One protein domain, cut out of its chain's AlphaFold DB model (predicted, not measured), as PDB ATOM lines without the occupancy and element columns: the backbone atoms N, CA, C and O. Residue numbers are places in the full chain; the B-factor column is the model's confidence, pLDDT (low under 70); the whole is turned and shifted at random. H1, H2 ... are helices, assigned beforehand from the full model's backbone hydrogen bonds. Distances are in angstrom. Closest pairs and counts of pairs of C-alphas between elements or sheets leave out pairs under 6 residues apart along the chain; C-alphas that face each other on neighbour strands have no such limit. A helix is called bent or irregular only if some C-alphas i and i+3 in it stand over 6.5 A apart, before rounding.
ATOM      1  N   ARG A  75     193.706 178.458 275.095       54.19
ATOM      2  CA  ARG A  75     193.459 178.833 273.686       54.19
ATOM      3  C   ARG A  75     194.689 179.389 272.978       54.19
ATOM      4  O   ARG A  75     194.847 179.136 271.788       54.19
ATOM      5  N   ARG A  76     195.550 180.121 273.688       54.75
ATOM      6  CA  ARG A  76     196.765 180.703 273.099       54.75
ATOM      7  C   ARG A  76     197.857 179.644 272.959       54.75
ATOM      8  O   ARG A  76     198.495 179.571 271.913       54.75
ATOM      9  N   ASP A  77     197.956 178.753 273.942       61.88
ATOM     10  CA  ASP A  77     198.950 177.678 273.945       61.88
ATOM     11  C   ASP A  77     198.660 176.620 272.877       61.88
ATOM     12  O   ASP A  77     199.569 176.164 272.189       61.88
ATOM     13  N   ARG A  78     197.387 176.276 272.645       64.00
ATOM     14  CA  ARG A  78     197.012 175.270 271.635       64.00
ATOM     15  C   ARG A  78     197.344 175.716 270.208       64.00
ATOM     16  O   ARG A  78     197.775 174.896 269.404       64.00
ATOM     17  N   GLY A  79     197.188 177.008 269.909       68.06
ATOM     18  CA  GLY A  79     197.612 177.585 268.630       68.06
ATOM     19  C   GLY A  79     199.132 177.559 268.460       68.06
ATOM     20  O   GLY A  79     199.624 177.147 267.415       68.06
ATOM     21  N   ALA A  80     199.876 177.905 269.514       71.62
ATOM     22  CA  ALA A  80     201.338 177.869 269.496       71.62
ATOM     23  C   ALA A  80     201.899 176.446 269.300       71.62
ATOM     24  O   ALA A  80     202.883 176.268 268.580       71.62
ATOM     25  N   TRP A  81     201.253 175.438 269.897       75.31
ATOM     26  CA  TRP A  81     201.600 174.025 269.721       75.31
ATOM     27  C   TRP A  81     201.328 173.519 268.305       75.31
ATOM     28  O   TRP A  81     202.178 172.842 267.733       75.31
ATOM     29  N   LEU A  82     200.185 173.874 267.712       78.00
ATOM     30  CA  LEU A  82     199.891 173.530 266.319       78.00
ATOM     31  C   LEU A  82     200.887 174.187 265.360       78.00
ATOM     32  O   LEU A  82     201.391 173.516 264.466       78.00
ATOM     33  N   ASP A  83     201.229 175.458 265.577       75.12
ATOM     34  CA  ASP A  83     202.244 176.150 264.775       75.12
ATOM     35  C   ASP A  83     203.625 175.476 264.904       75.12
ATOM     36  O   ASP A  83     204.400 175.450 263.950       75.12
ATOM     37  N   LEU A  84     203.952 174.921 266.076       79.25
ATOM     38  CA  LEU A  84     205.197 174.181 266.294       79.25
ATOM     39  C   LEU A  84     205.185 172.809 265.599       79.25
ATOM     40  O   LEU A  84     206.177 172.438 264.977       79.25
ATOM     41  N   LEU A  85     204.060 172.089 265.637       83.81
ATOM     42  CA  LEU A  85     203.887 170.822 264.916       83.81
ATOM     43  C   LEU A  85     203.969 171.011 263.402       83.81
ATOM     44  O   LEU A  85     204.689 170.273 262.734       83.81
ATOM     45  N   TRP A  86     203.294 172.032 262.864       78.81
ATOM     46  CA  TRP A  86     203.419 172.399 261.453       78.81
ATOM     47  C   TRP A  86     204.859 172.751 261.090       78.81
ATOM     48  O   TRP A  86     205.298 172.426 259.988       78.81
ATOM     49  N   ALA A  87     205.612 173.355 262.016       78.12
ATOM     50  CA  ALA A  87     207.016 173.648 261.788       78.12
ATOM     51  C   ALA A  87     207.903 172.424 261.693       78.12
ATOM     52  O   ALA A  87     208.678 172.302 260.745       78.12
ATOM     53  N   ILE A  88     207.726 171.488 262.614       82.19
ATOM     54  CA  ILE A  88     208.420 170.206 262.567       82.19
ATOM     55  C   ILE A  88     208.046 169.453 261.285       82.19
ATOM     56  O   ILE A  88     208.929 168.930 260.613       82.19
ATOM     57  N   LEU A  89     206.767 169.453 260.900       85.12
ATOM     58  CA  LEU A  89     206.297 168.768 259.698       85.12
ATOM     59  C   LEU A  89     206.873 169.379 258.413       85.12
ATOM     60  O   LEU A  89     207.344 168.640 257.556       85.12
ATOM     61  N   ALA A  90     206.875 170.709 258.278       78.75
ATOM     62  CA  ALA A  90     207.440 171.386 257.109       78.75
ATOM     63  C   ALA A  90     208.946 171.122 256.979       78.75
ATOM     64  O   ALA A  90     209.440 170.842 255.891       78.75
ATOM     65  N   MET A  91     209.666 171.151 258.100       78.31
ATOM     66  CA  MET A  91     211.093 170.838 258.157       78.31
ATOM     67  C   MET A  91     211.370 169.379 257.797       78.31
ATOM     68  O   MET A  91     212.263 169.103 257.001       78.31
ATOM     69  N   ALA A  92     210.579 168.448 258.336       81.19
ATOM     70  CA  ALA A  92     210.668 167.032 258.003       81.19
ATOM     71  C   ALA A  92     210.370 166.787 256.519       81.19
ATOM     72  O   ALA A  92     211.070 166.006 255.883       81.19
ATOM     73  N   LEU A  93     209.384 167.488 255.954       82.12
ATOM     74  CA  LEU A  93     209.042 167.404 254.538       82.12
ATOM     75  C   LEU A  93     210.169 167.945 253.650       82.12
ATOM     76  O   LEU A  93     210.520 167.290 252.674       82.12
ATOM     77  N   ILE A  94     210.763 169.092 253.997       78.94
ATOM     78  CA  ILE A  94     211.943 169.632 253.306       78.94
ATOM     79  C   ILE A  94     213.062 168.589 253.361       78.94
ATOM     80  O   ILE A  94     213.499 168.114 252.320       78.94
ATOM     81  N   SER A  95     213.461 168.129 254.545       74.62
ATOM     82  CA  SER A  95     214.514 167.114 254.675       74.62
ATOM     83  C   SER A  95     214.206 165.836 253.886       74.62
ATOM     84  O   SER A  95     215.080 165.306 253.205       74.62
ATOM     85  N   PHE A  96     212.961 165.356 253.915       78.00
ATOM     86  CA  PHE A  96     212.540 164.168 253.177       78.00
ATOM     87  C   PHE A  96     212.642 164.364 251.664       78.00
ATOM     88  O   PHE A  96     213.223 163.522 250.985       78.00
ATOM     89  N   ILE A  97     212.136 165.479 251.128       76.50
ATOM     90  CA  ILE A  97     212.237 165.799 249.698       76.50
ATOM     91  C   ILE A  97     213.710 165.854 249.284       76.50
ATOM     92  O   ILE A  97     214.087 165.254 248.283       76.50
ATOM     93  N   TYR A  98     214.563 166.502 250.073       71.12
ATOM     94  CA  TYR A  98     215.975 166.662 249.731       71.12
ATOM     95  C   TYR A  98     216.811 165.383 249.878       71.12
ATOM     96  O   TYR A  98     217.815 165.253 249.186       71.12
ATOM     97  N   LEU A  99     216.408 164.425 250.720       69.81
ATOM     98  CA  LEU A  99     217.115 163.147 250.893       69.81
ATOM     99  C   LEU A  99     216.590 162.039 249.971       69.81
ATOM    100  O   LEU A  99     217.364 161.230 249.459       69.81
ATOM    101  N   VAL A 100     215.278 161.985 249.744       70.00
ATOM    102  CA  VAL A 100     214.647 160.908 248.967       70.00
ATOM    103  C   VAL A 100     214.755 161.155 247.471       70.00
ATOM    104  O   VAL A 100     214.940 160.199 246.719       70.00
ATOM    105  N   LEU A 101     214.677 162.412 247.027       68.38
ATOM    106  CA  LEU A 101     214.717 162.742 245.605       68.38
ATOM    107  C   LEU A 101     216.062 162.350 244.956       68.38
ATOM    108  O   LEU A 101     216.035 161.633 243.957       68.38
ATOM    109  N   PRO A 102     217.239 162.666 245.527       65.88
ATOM    110  CA  PRO A 102     218.511 162.247 244.934       65.88
ATOM    111  C   PRO A 102     218.701 160.725 244.950       65.88
ATOM    112  O   PRO A 102     219.257 160.167 244.005       65.88
ATOM    113  N   ASN A 103     218.211 160.053 246.002       63.03
ATOM    114  CA  ASN A 103     218.355 158.607 246.179       63.03
ATOM    115  C   ASN A 103     217.454 157.809 245.218       63.03
ATOM    116  O   ASN A 103     217.878 156.816 244.636       63.03
ATOM    117  N   ARG A 104     216.216 158.268 244.980       64.31
ATOM    118  CA  ARG A 104     215.292 157.648 244.010       64.31
ATOM    119  C   ARG A 104     215.755 157.821 242.564       64.31
ATOM    120  O   ARG A 104     215.546 156.916 241.760       64.31
ATOM    121  N   PHE A 105     216.369 158.957 242.237       64.12
ATOM    122  CA  PHE A 105     216.748 159.298 240.863       64.12
ATOM    123  C   PHE A 105     218.209 158.978 240.504       64.12
ATOM    124  O   PHE A 105     218.636 159.359 239.418       64.12
ATOM    125  N   HIS A 106     218.967 158.276 241.364       61.44
ATOM    126  CA  HIS A 106     220.382 157.920 241.129       61.44
ATOM    127  C   HIS A 106     221.214 159.112 240.613       61.44
ATOM    128  O   HIS A 106     222.032 158.984 239.700       61.44
ATOM    129  N   MET A 107     220.959 160.305 241.157       60.88
ATOM    130  CA  MET A 107     221.657 161.509 240.715       60.88
ATOM    131  C   MET A 107     223.130 161.445 241.137       60.88
ATOM    132  O   MET A 107     223.447 160.924 242.206       60.88
ATOM    133  N   LYS A 108     224.030 161.975 240.294       66.69
ATOM    134  CA  LYS A 108     225.476 162.036 240.579       66.69
ATOM    135  C   LYS A 108     225.740 162.650 241.969       66.69
ATOM    136  O   LYS A 108     224.995 163.552 242.356       66.69
ATOM    137  N   PRO A 109     226.789 162.216 242.691       67.06
ATOM    138  CA  PRO A 109     227.100 162.685 244.051       67.06
ATOM    139  C   PRO A 109     227.169 164.220 244.174       67.06
ATOM    140  O   PRO A 109     226.709 164.780 245.165       67.06
ATOM    141  N   ASP A 110     227.579 164.912 243.111       70.50
ATOM    142  CA  ASP A 110     227.612 166.378 242.993       70.50
ATOM    143  C   ASP A 110     226.240 167.058 243.219       70.50
ATOM    144  O   ASP A 110     226.155 168.220 243.624       70.50
ATOM    145  N   TRP A 111     225.131 166.357 242.950       70.25
ATOM    146  CA  TRP A 111     223.772 166.841 243.230       70.25
ATOM    147  C   TRP A 111     223.395 166.704 244.704       70.25
ATOM    148  O   TRP A 111     222.638 167.529 245.216       70.25
ATOM    149  N   GLN A 112     223.912 165.683 245.390       74.56
ATOM    150  CA  GLN A 112     223.646 165.469 246.812       74.56
ATOM    151  C   GLN A 112     224.309 166.561 247.654       74.56
ATOM    152  O   GLN A 112     223.674 167.114 248.549       74.56
ATOM    153  N   GLU A 113     225.545 166.941 247.321       74.88
ATOM    154  CA  GLU A 113     226.241 168.034 248.007       74.88
ATOM    155  C   GLU A 113     225.511 169.377 247.842       74.88
ATOM    156  O   GLU A 113     225.268 170.080 248.828       74.88
ATOM    157  N   ALA A 114     225.059 169.708 246.624       77.56
ATOM    158  CA  ALA A 114     224.245 170.903 246.385       77.56
ATOM    159  C   ALA A 114     222.934 170.879 247.187       77.56
ATOM    160  O   ALA A 114     222.566 171.869 247.829       77.56
ATOM    161  N   ALA A 115     222.243 169.737 247.176       79.12
ATOM    162  CA  ALA A 115     220.981 169.533 247.874       79.12
ATOM    163  C   ALA A 115     221.115 169.764 249.387       79.12
ATOM    164  O   ALA A 115     220.261 170.422 249.979       79.12
ATOM    165  N   VAL A 116     222.206 169.306 250.009       79.00
ATOM    166  CA  VAL A 116     222.462 169.512 251.444       79.00
ATOM    167  C   VAL A 116     222.593 171.002 251.779       79.00
ATOM    168  O   VAL A 116     221.976 171.474 252.736       79.00
ATOM    169  N   HIS A 117     223.337 171.775 250.983       78.94
ATOM    170  CA  HIS A 117     223.487 173.216 251.216       78.94
ATOM    171  C   HIS A 117     222.165 173.981 251.074       78.94
ATOM    172  O   HIS A 117     221.868 174.864 251.884       78.94
ATOM    173  N   VAL A 118     221.334 173.617 250.092       80.44
ATOM    174  CA  VAL A 118     220.010 174.234 249.918       80.44
ATOM    175  C   VAL A 118     219.038 173.811 251.019       80.44
ATOM    176  O   VAL A 118     218.264 174.641 251.502       80.44
ATOM    177  N   MET A 119     219.102 172.559 251.477       82.94
ATOM    178  CA  MET A 119     218.321 172.079 252.618       82.94
ATOM    179  C   MET A 119     218.618 172.921 253.865       82.94
ATOM    180  O   MET A 119     217.690 173.444 254.474       82.94
ATOM    181  N   PHE A 120     219.893 173.142 254.204       80.19
ATOM    182  CA  PHE A 120     220.259 173.992 255.345       80.19
ATOM    183  C   PHE A 120     219.751 175.431 255.201       80.19
ATOM    184  O   PHE A 120     219.207 175.984 256.160       80.19
ATOM    185  N   ALA A 121     219.888 176.032 254.016       81.62
ATOM    186  CA  ALA A 121     219.419 177.396 253.773       81.62
ATOM    187  C   ALA A 121     217.886 177.508 253.891       81.62
ATOM    188  O   ALA A 121     217.382 178.403 254.570       81.62
ATOM    189  N   SER A 122     217.138 176.582 253.286       79.94
ATOM    190  CA  SER A 122     215.667 176.576 253.309       79.94
ATOM    191  C   SER A 122     215.099 176.316 254.707       79.94
ATOM    192  O   SER A 122     214.183 177.019 255.134       79.94
ATOM    193  N   VAL A 123     215.695 175.385 255.453       81.88
ATOM    194  CA  VAL A 123     215.414 175.137 256.874       81.88
ATOM    195  C   VAL A 123     215.621 176.403 257.706       81.88
ATOM    196  O   VAL A 123     214.744 176.794 258.477       81.88
ATOM    197  N   PHE A 124     216.761 177.075 257.538       81.75
ATOM    198  CA  PHE A 124     217.073 178.284 258.296       81.75
ATOM    199  C   PHE A 124     216.071 179.408 258.007       81.75
ATOM    200  O   PHE A 124     215.537 180.021 258.935       81.75
ATOM    201  N   VAL A 125     215.748 179.632 256.729       81.94
ATOM    202  CA  VAL A 125     214.724 180.604 256.311       81.94
ATOM    203  C   VAL A 125     213.366 180.265 256.918       81.94
ATOM    204  O   VAL A 125     212.686 181.164 257.417       81.94
ATOM    205  N   ALA A 126     212.979 178.987 256.912       80.31
ATOM    206  CA  ALA A 126     211.728 178.534 257.500       80.31
ATOM    207  C   ALA A 126     211.688 178.844 259.006       80.31
ATOM    208  O   ALA A 126     210.743 179.481 259.466       80.31
ATOM    209  N   VAL A 127     212.726 178.492 259.768       79.44
ATOM    210  CA  VAL A 127     212.773 178.724 261.223       79.44
ATOM    211  C   VAL A 127     212.709 180.215 261.573       79.44
ATOM    212  O   VAL A 127     211.913 180.610 262.427       79.44
ATOM    213  N   VAL A 128     213.505 181.055 260.902       80.00
ATOM    214  CA  VAL A 128     213.575 182.500 261.193       80.00
ATOM    215  C   VAL A 128     212.293 183.227 260.773       80.00
ATOM    216  O   VAL A 128     211.847 184.155 261.446       80.00
ATOM    217  N   SER A 129     211.643 182.778 259.698       75.69
ATOM    218  CA  SER A 129     210.491 183.467 259.101       75.69
ATOM    219  C   SER A 129     209.136 182.971 259.613       75.69
ATOM    220  O   SER A 129     208.123 183.156 258.935       75.69
ATOM    221  N   ARG A 130     209.083 182.363 260.807       72.75
ATOM    222  CA  ARG A 130     207.870 181.775 261.416       72.75
ATOM    223  C   ARG A 130     206.601 182.650 261.321       72.75
ATOM    224  O   ARG A 130     205.544 182.108 261.000       72.75
ATOM    225  N   PRO A 131     206.647 183.989 261.506       74.38
ATOM    226  CA  PRO A 131     205.460 184.844 261.368       74.38
ATOM    227  C   PRO A 131     204.887 184.923 259.941       74.38
ATOM    228  O   PRO A 131     203.728 185.295 259.754       74.38
ATOM    229  N   TRP A 132     205.683 184.613 258.915       74.00
ATOM    230  CA  TRP A 132     205.315 184.765 257.503       74.00
ATOM    231  C   TRP A 132     204.809 183.479 256.848       74.00
ATOM    232  O   TRP A 132     204.322 183.531 255.719       74.00
ATOM    233  N   TRP A 133     204.818 182.357 257.569       75.75
ATOM    234  CA  TRP A 133     204.384 181.046 257.073       75.75
ATOM    235  C   TRP A 133     202.932 181.003 256.615       75.75
ATOM    236  O   TRP A 133     202.576 180.223 255.738       75.75
ATOM    237  N   ARG A 134     202.077 181.854 257.186       69.69
ATOM    238  CA  ARG A 134     200.658 181.915 256.810       69.69
ATOM    239  C   ARG A 134     200.440 182.515 255.420       69.69
ATOM    240  O   ARG A 134     199.346 182.417 254.876       69.69
ATOM    241  N   LYS A 135     201.456 183.153 254.834       79.50
ATOM    242  CA  LYS A 135     201.365 183.765 253.508       79.50
ATOM    243  C   LYS A 135     201.767 182.741 252.453       79.50
ATOM    244  O   LYS A 135     202.921 182.341 252.398       79.50
ATOM    245  N   ILE A 136     200.861 182.400 251.539       74.25
ATOM    246  CA  ILE A 136     201.166 181.458 250.447       74.25
ATOM    247  C   ILE A 136     202.350 181.918 249.577       74.25
ATOM    248  O   ILE A 136     203.181 181.115 249.165       74.25
ATOM    249  N   GLY A 137     202.501 183.236 249.394       78.31
ATOM    250  CA  GLY A 137     203.627 183.823 248.663       78.31
ATOM    251  C   GLY A 137     204.994 183.557 249.302       78.31
ATOM    252  O   GLY A 137     205.989 183.533 248.583       78.31
ATOM    253  N   PHE A 138     205.059 183.314 250.617       83.06
ATOM    254  CA  PHE A 138     206.293 182.896 251.287       83.06
ATOM    255  C   PHE A 138     206.738 181.519 250.788       83.06
ATOM    256  O   PHE A 138     207.860 181.386 250.311       83.06
ATOM    257  N   TRP A 139     205.843 180.528 250.806       82.31
ATOM    258  CA  TRP A 139     206.154 179.167 250.359       82.31
ATOM    259  C   TRP A 139     206.475 179.095 248.868       82.31
ATOM    260  O   TRP A 139     207.432 178.427 248.485       82.31
ATOM    261  N   MET A 140     205.744 179.838 248.032       80.38
ATOM    262  CA  MET A 140     206.038 179.911 246.594       80.38
ATOM    263  C   MET A 140     207.415 180.528 246.323       80.38
ATOM    264  O   MET A 140     208.171 180.014 245.502       80.38
ATOM    265  N   SER A 141     207.777 181.588 247.051       85.12
ATOM    266  CA  SER A 141     209.106 182.204 246.932       85.12
ATOM    267  C   SER A 141     210.205 181.287 247.466       85.12
ATOM    268  O   SER A 141     211.293 181.238 246.895       85.12
ATOM    269  N   LEU A 142     209.928 180.536 248.537       84.88
ATOM    270  CA  LEU A 142     210.860 179.565 249.103       84.88
ATOM    271  C   LEU A 142     211.131 178.424 248.120       84.88
ATOM    272  O   LEU A 142     212.290 178.082 247.907       84.88
ATOM    273  N   LEU A 143     210.094 177.885 247.474       83.94
ATOM    274  CA  LEU A 143     210.234 176.863 246.432       83.94
ATOM    275  C   LEU A 143     211.029 177.382 245.234       83.94
ATOM    276  O   LEU A 143     211.989 176.741 244.811       83.94
ATOM    277  N   LEU A 144     210.665 178.559 244.719       85.12
ATOM    278  CA  LEU A 144     211.312 179.142 243.546       85.12
ATOM    279  C   LEU A 144     212.789 179.467 243.807       85.12
ATOM    280  O   LEU A 144     213.656 179.083 243.026       85.12
ATOM    281  N   SER A 145     213.090 180.130 244.925       87.38
ATOM    282  CA  SER A 145     214.476 180.421 245.310       87.38
ATOM    283  C   SER A 145     215.274 179.150 245.580       87.38
ATOM    284  O   SER A 145     216.419 179.071 245.154       87.38
ATOM    285  N   SER A 146     214.680 178.131 246.203       83.56
ATOM    286  CA  SER A 146     215.354 176.850 246.419       83.56
ATOM    287  C   SER A 146     215.705 176.152 245.103       83.56
ATOM    288  O   SER A 146     216.823 175.667 244.960       83.56
ATOM    289  N   ALA A 147     214.799 176.149 244.119       84.12
ATOM    290  CA  ALA A 147     215.061 175.556 242.807       84.12
ATOM    291  C   ALA A 147     216.224 176.257 242.083       84.12
ATOM    292  O   ALA A 147     217.142 175.599 241.592       84.12
ATOM    293  N   ILE A 148     216.223 177.594 242.079       84.69
ATOM    294  CA  ILE A 148     217.310 178.392 241.496       84.69
ATOM    295  C   ILE A 148     218.616 178.148 242.268       84.69
ATOM    296  O   ILE A 148     219.672 177.980 241.665       84.69
ATOM    297  N   HIS A 149     218.549 178.079 243.599       85.44
ATOM    298  CA  HIS A 149     219.711 177.864 244.453       85.44
ATOM    299  C   HIS A 149     220.380 176.510 244.183       85.44
ATOM    300  O   HIS A 149     221.597 176.470 244.018       85.44
ATOM    301  N   ILE A 150     219.601 175.425 244.065       82.56
ATOM    302  CA  ILE A 150     220.132 174.093 243.724       82.56
ATOM    303  C   ILE A 150     220.867 174.156 242.392       82.56
ATOM    304  O   ILE A 150     221.986 173.661 242.295       82.56
ATOM    305  N   PHE A 151     220.267 174.785 241.381       83.19
ATOM    306  CA  PHE A 151     220.865 174.879 240.054       83.19
ATOM    307  C   PHE A 151     222.200 175.636 240.077       83.19
ATOM    308  O   PHE A 151     223.191 175.168 239.517       83.19
ATOM    309  N   VAL A 152     222.252 176.777 240.772       85.06
ATOM    310  CA  VAL A 152     223.467 177.599 240.884       85.06
ATOM    311  C   VAL A 152     224.567 176.873 241.657       85.06
ATOM    312  O   VAL A 152     225.709 176.843 241.199       85.06
ATOM    313  N   VAL A 153     224.246 176.262 242.802       84.75
ATOM    314  CA  VAL A 153     225.232 175.510 243.596       84.75
ATOM    315  C   VAL A 153     225.711 174.283 242.832       84.75
ATOM    316  O   VAL A 153     226.905 174.010 242.823       84.75
ATOM    317  N   HIS A 154     224.821 173.584 242.130       81.81
ATOM    318  CA  HIS A 154     225.203 172.438 241.318       81.81
ATOM    319  C   HIS A 154     226.157 172.826 240.178       81.81
ATOM    320  O   HIS A 154     227.205 172.204 240.018       81.81
ATOM    321  N   ALA A 155     225.851 173.890 239.431       84.12
ATOM    322  CA  ALA A 155     226.737 174.405 238.386       84.12
ATOM    323  C   ALA A 155     228.096 174.866 238.947       84.12
ATOM    324  O   ALA A 155     229.131 174.709 238.299       84.12
ATOM    325  N   TRP A 156     228.109 175.407 240.168       83.75
ATOM    326  CA  TRP A 156     229.342 175.773 240.862       83.75
ATOM    327  C   TRP A 156     230.168 174.532 241.227       83.75
ATOM    328  O   TRP A 156     231.357 174.483 240.904       83.75
ATOM    329  N   ILE A 157     229.552 173.508 241.821       83.69
ATOM    330  CA  ILE A 157     230.222 172.244 242.163       83.69
ATOM    331  C   ILE A 157     230.810 171.601 240.907       83.69
ATOM    332  O   ILE A 157     232.000 171.307 240.890       83.69
ATOM    333  N   GLN A 158     230.048 171.509 239.811       82.69
ATOM    334  CA  GLN A 158     230.568 170.974 238.545       82.69
ATOM    335  C   GLN A 158     231.810 171.719 238.035       82.69
ATOM    336  O   GLN A 158     232.679 171.119 237.408       82.69
ATOM    337  N   ARG A 159     231.904 173.030 238.290       81.56
ATOM    338  CA  ARG A 159     233.021 173.860 237.827       81.56
ATOM    339  C   ARG A 159     234.266 173.753 238.709       81.56
ATOM    340  O   ARG A 159     235.369 173.938 238.204       81.56
ATOM    341  N   VAL A 160     234.100 173.525 240.010       81.94
ATOM    342  CA  VAL A 160     235.195 173.544 241.004       81.94
ATOM    343  C   VAL A 160     235.563 172.132 241.488       81.94
ATOM    344  O   VAL A 160     236.601 171.942 242.116       81.94
ATOM    345  N   GLY A 161     234.758 171.124 241.156       75.56
ATOM    346  CA  GLY A 161     234.911 169.745 241.610       75.56
ATOM    347  C   GLY A 161     234.250 169.551 242.968       75.56
ATOM    348  O   GLY A 161     233.164 169.000 243.031       75.56
ATOM    349  N   ASN A 162     234.871 170.066 244.035       77.31
ATOM    350  CA  ASN A 162     234.356 169.968 245.405       77.31
ATOM    351  C   ASN A 162     234.387 171.326 246.110       77.31
ATOM    352  O   ASN A 162     235.338 172.100 245.965       77.31
ATOM    353  N   LEU A 163     233.372 171.608 246.930       76.50
ATOM    354  CA  LEU A 163     233.334 172.834 247.728       76.50
ATOM    355  C   LEU A 163     234.220 172.697 248.968       76.50
ATOM    356  O   LEU A 163     234.029 171.829 249.820       76.50
ATOM    357  N   SER A 164     235.163 173.624 249.130       83.06
ATOM    358  CA  SER A 164     235.875 173.779 250.402       83.06
ATOM    359  C   SER A 164     234.921 174.231 251.521       83.06
ATOM    360  O   SER A 164     233.882 174.849 251.273       83.06
ATOM    361  N   ARG A 165     235.302 174.022 252.792       77.88
ATOM    362  CA  ARG A 165     234.518 174.473 253.967       77.88
ATOM    363  C   ARG A 165     234.115 175.954 253.910       77.88
ATOM    364  O   ARG A 165     233.043 176.307 254.397       77.88
ATOM    365  N   GLY A 166     234.962 176.821 253.350       80.88
ATOM    366  CA  GLY A 166     234.658 178.244 253.172       80.88
ATOM    367  C   GLY A 166     233.609 178.491 252.084       80.88
ATOM    368  O   GLY A 166     232.659 179.240 252.301       80.88
ATOM    369  N   GLN A 167     233.729 177.805 250.948       82.62
ATOM    370  CA  GLN A 167     232.781 177.912 249.835       82.62
ATOM    371  C   GLN A 167     231.411 177.308 250.175       82.62
ATOM    372  O   GLN A 167     230.394 177.865 249.776       82.62
ATOM    373  N   GLY A 168     231.354 176.253 250.994       79.12
ATOM    374  CA  GLY A 168     230.088 175.712 251.499       79.12
ATOM    375  C   GLY A 168     229.308 176.714 252.365       79.12
ATOM    376  O   GLY A 168     228.086 176.810 252.263       79.12
ATOM    377  N   LYS A 169     230.000 177.530 253.177       84.31
ATOM    378  CA  LYS A 169     229.357 178.630 253.926       84.31
ATOM    379  C   LYS A 169     228.829 179.715 252.987       84.31
ATOM    380  O   LYS A 169     227.727 180.214 253.200       84.31
ATOM    381  N   LEU A 170     229.593 180.051 251.946       86.19
ATOM    382  CA  LEU A 170     229.162 180.998 250.916       86.19
ATOM    383  C   LEU A 170     227.938 180.495 250.149       86.19
ATOM    384  O   LEU A 170     227.035 181.286 249.907       86.19
ATOM    385  N   ALA A 171     227.862 179.200 249.836       84.31
ATOM    386  CA  ALA A 171     226.685 178.602 249.211       84.31
ATOM    387  C   ALA A 171     225.439 178.764 250.099       84.31
ATOM    388  O   ALA A 171     224.401 179.223 249.639       84.31
ATOM    389  N   ILE A 172     225.545 178.503 251.405       82.75
ATOM    390  CA  ILE A 172     224.417 178.708 252.330       82.75
ATOM    391  C   ILE A 172     223.996 180.187 252.374       82.75
ATOM    392  O   ILE A 172     222.804 180.488 252.281       82.75
ATOM    393  N   LEU A 173     224.956 181.117 252.477       86.94
ATOM    394  CA  LEU A 173     224.679 182.560 252.461       86.94
ATOM    395  C   LEU A 173     224.026 183.008 251.150       86.94
ATOM    396  O   LEU A 173     223.087 183.801 251.176       86.94
ATOM    397  N   LEU A 174     224.484 182.470 250.018       88.69
ATOM    398  CA  LEU A 174     223.909 182.726 248.704       88.69
ATOM    399  C   LEU A 174     222.430 182.333 248.672       88.69
ATOM    400  O   LEU A 174     221.608 183.118 248.206       88.69
ATOM    401  N   GLY A 175     222.077 181.172 249.231       82.12
ATOM    402  CA  GLY A 175     220.686 180.742 249.370       82.12
ATOM    403  C   GLY A 175     219.814 181.725 250.149       82.12
ATOM    404  O   GLY A 175     218.691 182.013 249.735       82.12
ATOM    405  N   LEU A 176     220.335 182.285 251.246       85.00
ATOM    406  CA  LEU A 176     219.621 183.296 252.036       85.00
ATOM    407  C   LEU A 176     219.405 184.583 251.236       85.00
ATOM    408  O   LEU A 176     218.282 185.083 251.162       85.00
ATOM    409  N   VAL A 177     220.464 185.102 250.610       88.12
ATOM    410  CA  VAL A 177     220.402 186.320 249.789       88.12
ATOM    411  C   VAL A 177     219.414 186.142 248.636       88.12
ATOM    412  O   VAL A 177     218.569 187.007 248.405       88.12
ATOM    413  N   LEU A 178     219.469 184.996 247.956       87.69
ATOM    414  CA  LEU A 178     218.586 184.673 246.844       87.69
ATOM    415  C   LEU A 178     217.122 184.598 247.285       87.69
ATOM    416  O   LEU A 178     216.250 185.127 246.598       87.69
ATOM    417  N   PHE A 179     216.844 183.997 248.446       87.31
ATOM    418  CA  PHE A 179     215.496 183.973 249.008       87.31
ATOM    419  C   PHE A 179     214.951 185.389 249.227       87.31
ATOM    420  O   PHE A 179     213.849 185.691 248.770       87.31
ATOM    421  N   PHE A 180     215.714 186.275 249.875       85.94
ATOM    422  CA  PHE A 180     215.269 187.650 250.117       85.94
ATOM    423  C   PHE A 180     215.100 188.449 248.823       85.94
ATOM    424  O   PHE A 180     214.136 189.207 248.709       85.94
ATOM    425  N   ALA A 181     215.974 188.247 247.836       87.19
ATOM    426  CA  ALA A 181     215.855 188.880 246.526       87.19
ATOM    427  C   ALA A 181     214.575 188.438 245.796       87.19
ATOM    428  O   ALA A 181     213.789 189.282 245.363       87.19
ATOM    429  N   VAL A 182     214.315 187.127 245.720       87.38
ATOM    430  CA  VAL A 182     213.111 186.569 245.079       87.38
ATOM    431  C   VAL A 182     211.849 186.989 245.830       87.38
ATOM    432  O   VAL A 182     210.894 187.459 245.214       87.38
ATOM    433  N   TYR A 183     211.838 186.872 247.157       84.62
ATOM    434  CA  TYR A 183     210.687 187.253 247.975       84.62
ATOM    435  C   TYR A 183     210.390 188.754 247.876       84.62
ATOM    436  O   TYR A 183     209.235 189.146 247.707       84.62
ATOM    437  N   GLY A 184     211.425 189.598 247.937       83.06
ATOM    438  CA  GLY A 184     211.312 191.043 247.759       83.06
ATOM    439  C   GLY A 184     210.790 191.414 246.373       83.06
ATOM    440  O   GLY A 184     209.902 192.255 246.261       83.06
ATOM    441  N   PHE A 185     211.260 190.732 245.327       85.94
ATOM    442  CA  PHE A 185     210.775 190.926 243.963       85.94
ATOM    443  C   PHE A 185     209.303 190.522 243.808       85.94
ATOM    444  O   PHE A 185     208.501 191.315 243.323       85.94
ATOM    445  N   VAL A 186     208.904 189.343 244.297       82.75
ATOM    446  CA  VAL A 186     207.497 188.901 244.300       82.75
ATOM    447  C   VAL A 186     206.621 189.869 245.097       82.75
ATOM    448  O   VAL A 186     205.500 190.175 244.690       82.75
ATOM    449  N   TRP A 187     207.124 190.387 246.217       82.44
ATOM    450  CA  TRP A 187     206.423 191.391 247.008       82.44
ATOM    451  C   TRP A 187     206.261 192.718 246.253       82.44
ATOM    452  O   TRP A 187     205.162 193.272 246.254       82.44
ATOM    453  N   LEU A 188     207.305 193.198 245.570       83.12
ATOM    454  CA  LEU A 188     207.252 194.396 244.728       83.12
ATOM    455  C   LEU A 188     206.287 194.221 243.556       83.12
ATOM    456  O   LEU A 188     205.452 195.092 243.332       83.12
ATOM    457  N   LEU A 189     206.339 193.082 242.862       81.31
ATOM    458  CA  LEU A 189     205.395 192.756 241.798       81.31
ATOM    459  C   LEU A 189     203.966 192.727 242.332       81.31
ATOM    460  O   LEU A 189     203.078 193.347 241.756       81.31
ATOM    461  N   ARG A 190     203.737 192.075 243.476       76.75
ATOM    462  CA  ARG A 190     202.413 192.043 244.097       76.75
ATOM    463  C   ARG A 190     201.937 193.446 244.465       76.75
ATOM    464  O   ARG A 190     200.775 193.767 244.241       76.75
ATOM    465  N   ARG A 191     202.816 194.285 245.010       77.50
ATOM    466  CA  ARG A 191     202.506 195.678 245.345       77.50
ATOM    467  C   ARG A 191     202.179 196.503 244.101       77.50
ATOM    468  O   ARG A 191     201.255 197.303 244.157       77.50
ATOM    469  N   ASN A 192     202.909 196.309 243.007       79.94
ATOM    470  CA  ASN A 192     202.730 197.072 241.775       79.94
ATOM    471  C   ASN A 192     201.482 196.633 240.992       79.94
ATOM    472  O   ASN A 192     200.737 197.473 240.508       79.94
ATOM    473  N   PHE A 193     201.215 195.324 240.914       70.12
ATOM    474  CA  PHE A 193     200.096 194.770 240.143       70.12
ATOM    475  C   PHE A 193     198.772 194.684 240.920       70.12
ATOM    476  O   PHE A 193     197.713 194.812 240.317       70.12
ATOM    477  N   TYR A 194     198.799 194.501 242.246       64.69
ATOM    478  CA  TYR A 194     197.588 194.398 243.083       64.69
ATOM    479  C   TYR A 194     197.365 195.619 243.992       64.69
ATOM    480  O   TYR A 194     196.484 195.605 244.854       64.69
ATOM    481  N   GLY A 195     198.149 196.685 243.810       54.50
ATOM    482  CA  GLY A 195     198.215 197.868 244.674       54.50
ATOM    483  C   GLY A 195     196.988 198.782 244.725       54.50
ATOM    484  O   GLY A 195     197.085 199.837 245.348       54.50
TER     485      GLY A 195
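AT A GLANCE: This is residues 75 to 195 of the 202 residues of an uncharacterized protein of Acidobacteria bacterium (UniProt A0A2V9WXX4). Four long helices fold back and forth: the longest by residues, H1, runs side by side with H2, on the side of H2 away from H3 and H4, while H2, H3 and H4 pack on one another with their centres in a triangle. H4 is the oblique member, crossing H2 with its earlier part and running on past it along H3, and the first residues of H1, 75 to 82, stick out at one end. The printed part has 121 residues with four named helices in the order H1, H2, H3, H4 and no named strand, and its class is all helix. It is only just compact, close to loose, with a radius of gyration of the C-alphas of 16.0 A, and the C-alphas span 51 by 36 by 27 A along their three main axes.

IN THESE COORDINATES: H1, residues 75 to 104, is the longest helix by residues; it begins at C-alpha 75 (193.459, 178.833, 273.686) and is 42.5 A from first to last C-alpha. It is neither bent nor irregular, but only just: C-alphas 99 and 102 are 6.2 A apart. H2 holds residues 109 to 128 and is 29.5 A long, with C-alpha 109 at (227.100, 162.685, 244.051). H3 holds residues 136 to 160 and is 36.2 A long. H4 holds residues 165 to 193, is 42.3 A long and ends at C-alpha 193 (200.096, 194.770, 240.143).

HOW THE PARTS SIT: H1 touches H2, and the closest C-alphas of the two are those of Tyr 98 and Ala 115, 6.1 A apart. Their lines stand at a shallow tilt of 9 degrees, and they run opposite ways as a helical hairpin. H1 is apart from H3 and from H4. H2 is the hub, touching the three other helices. H2 touches H3, closest at the C-alphas of Ala 114 and His 154, 5.4 A apart, with a shallow tilt of 33 degrees, only just short of steep. This second pair also runs opposite ways and is a helical hairpin. H2 touches H4 with residues 117 to 125 alone, and H4 touches H2 with residues 168 to 176 alone. Their closest C-alphas are those of Ala 121 and Ile 172, 5.4 A apart, and the two run the same way at a steep tilt of 56 degrees. H3 and H4 are a third helical hairpin; they touch, with 20 pairs of C-alphas within 8 A, and the closest are those of Ser 145 and Phe 179, 5.2 A apart. They run opposite ways at a steep tilt of 37 degrees, only just past shallow. The helix packing is part aligned, part crossed: two of the four touching pairs are at a shallow tilt. In H3 and H4 every O i to N i+4 pair is within hydrogen-bond range; in H1 it is 23 of 26 and in H2 15 of 16.

THE WHOLE: The two C-alphas farthest apart are those of Arg 75 and Arg 159, at 53.6 A. Residues 75 to 82, which belong to H1, and residues 104 to 109 stand free. Without them the body has 107 residues and spans 46 by 33 by 22 A. The printed part has no cut. The links H1 to H2 and H3 to H4 are tight, with 4 residues each; the link H2 to H3, with 7 residues, is short, and no link is long. The mean pLDDT of the printed part is 78.1, and the residues under 70 are 75 to 79, 99, 101 to 109, 134, 194 and 195.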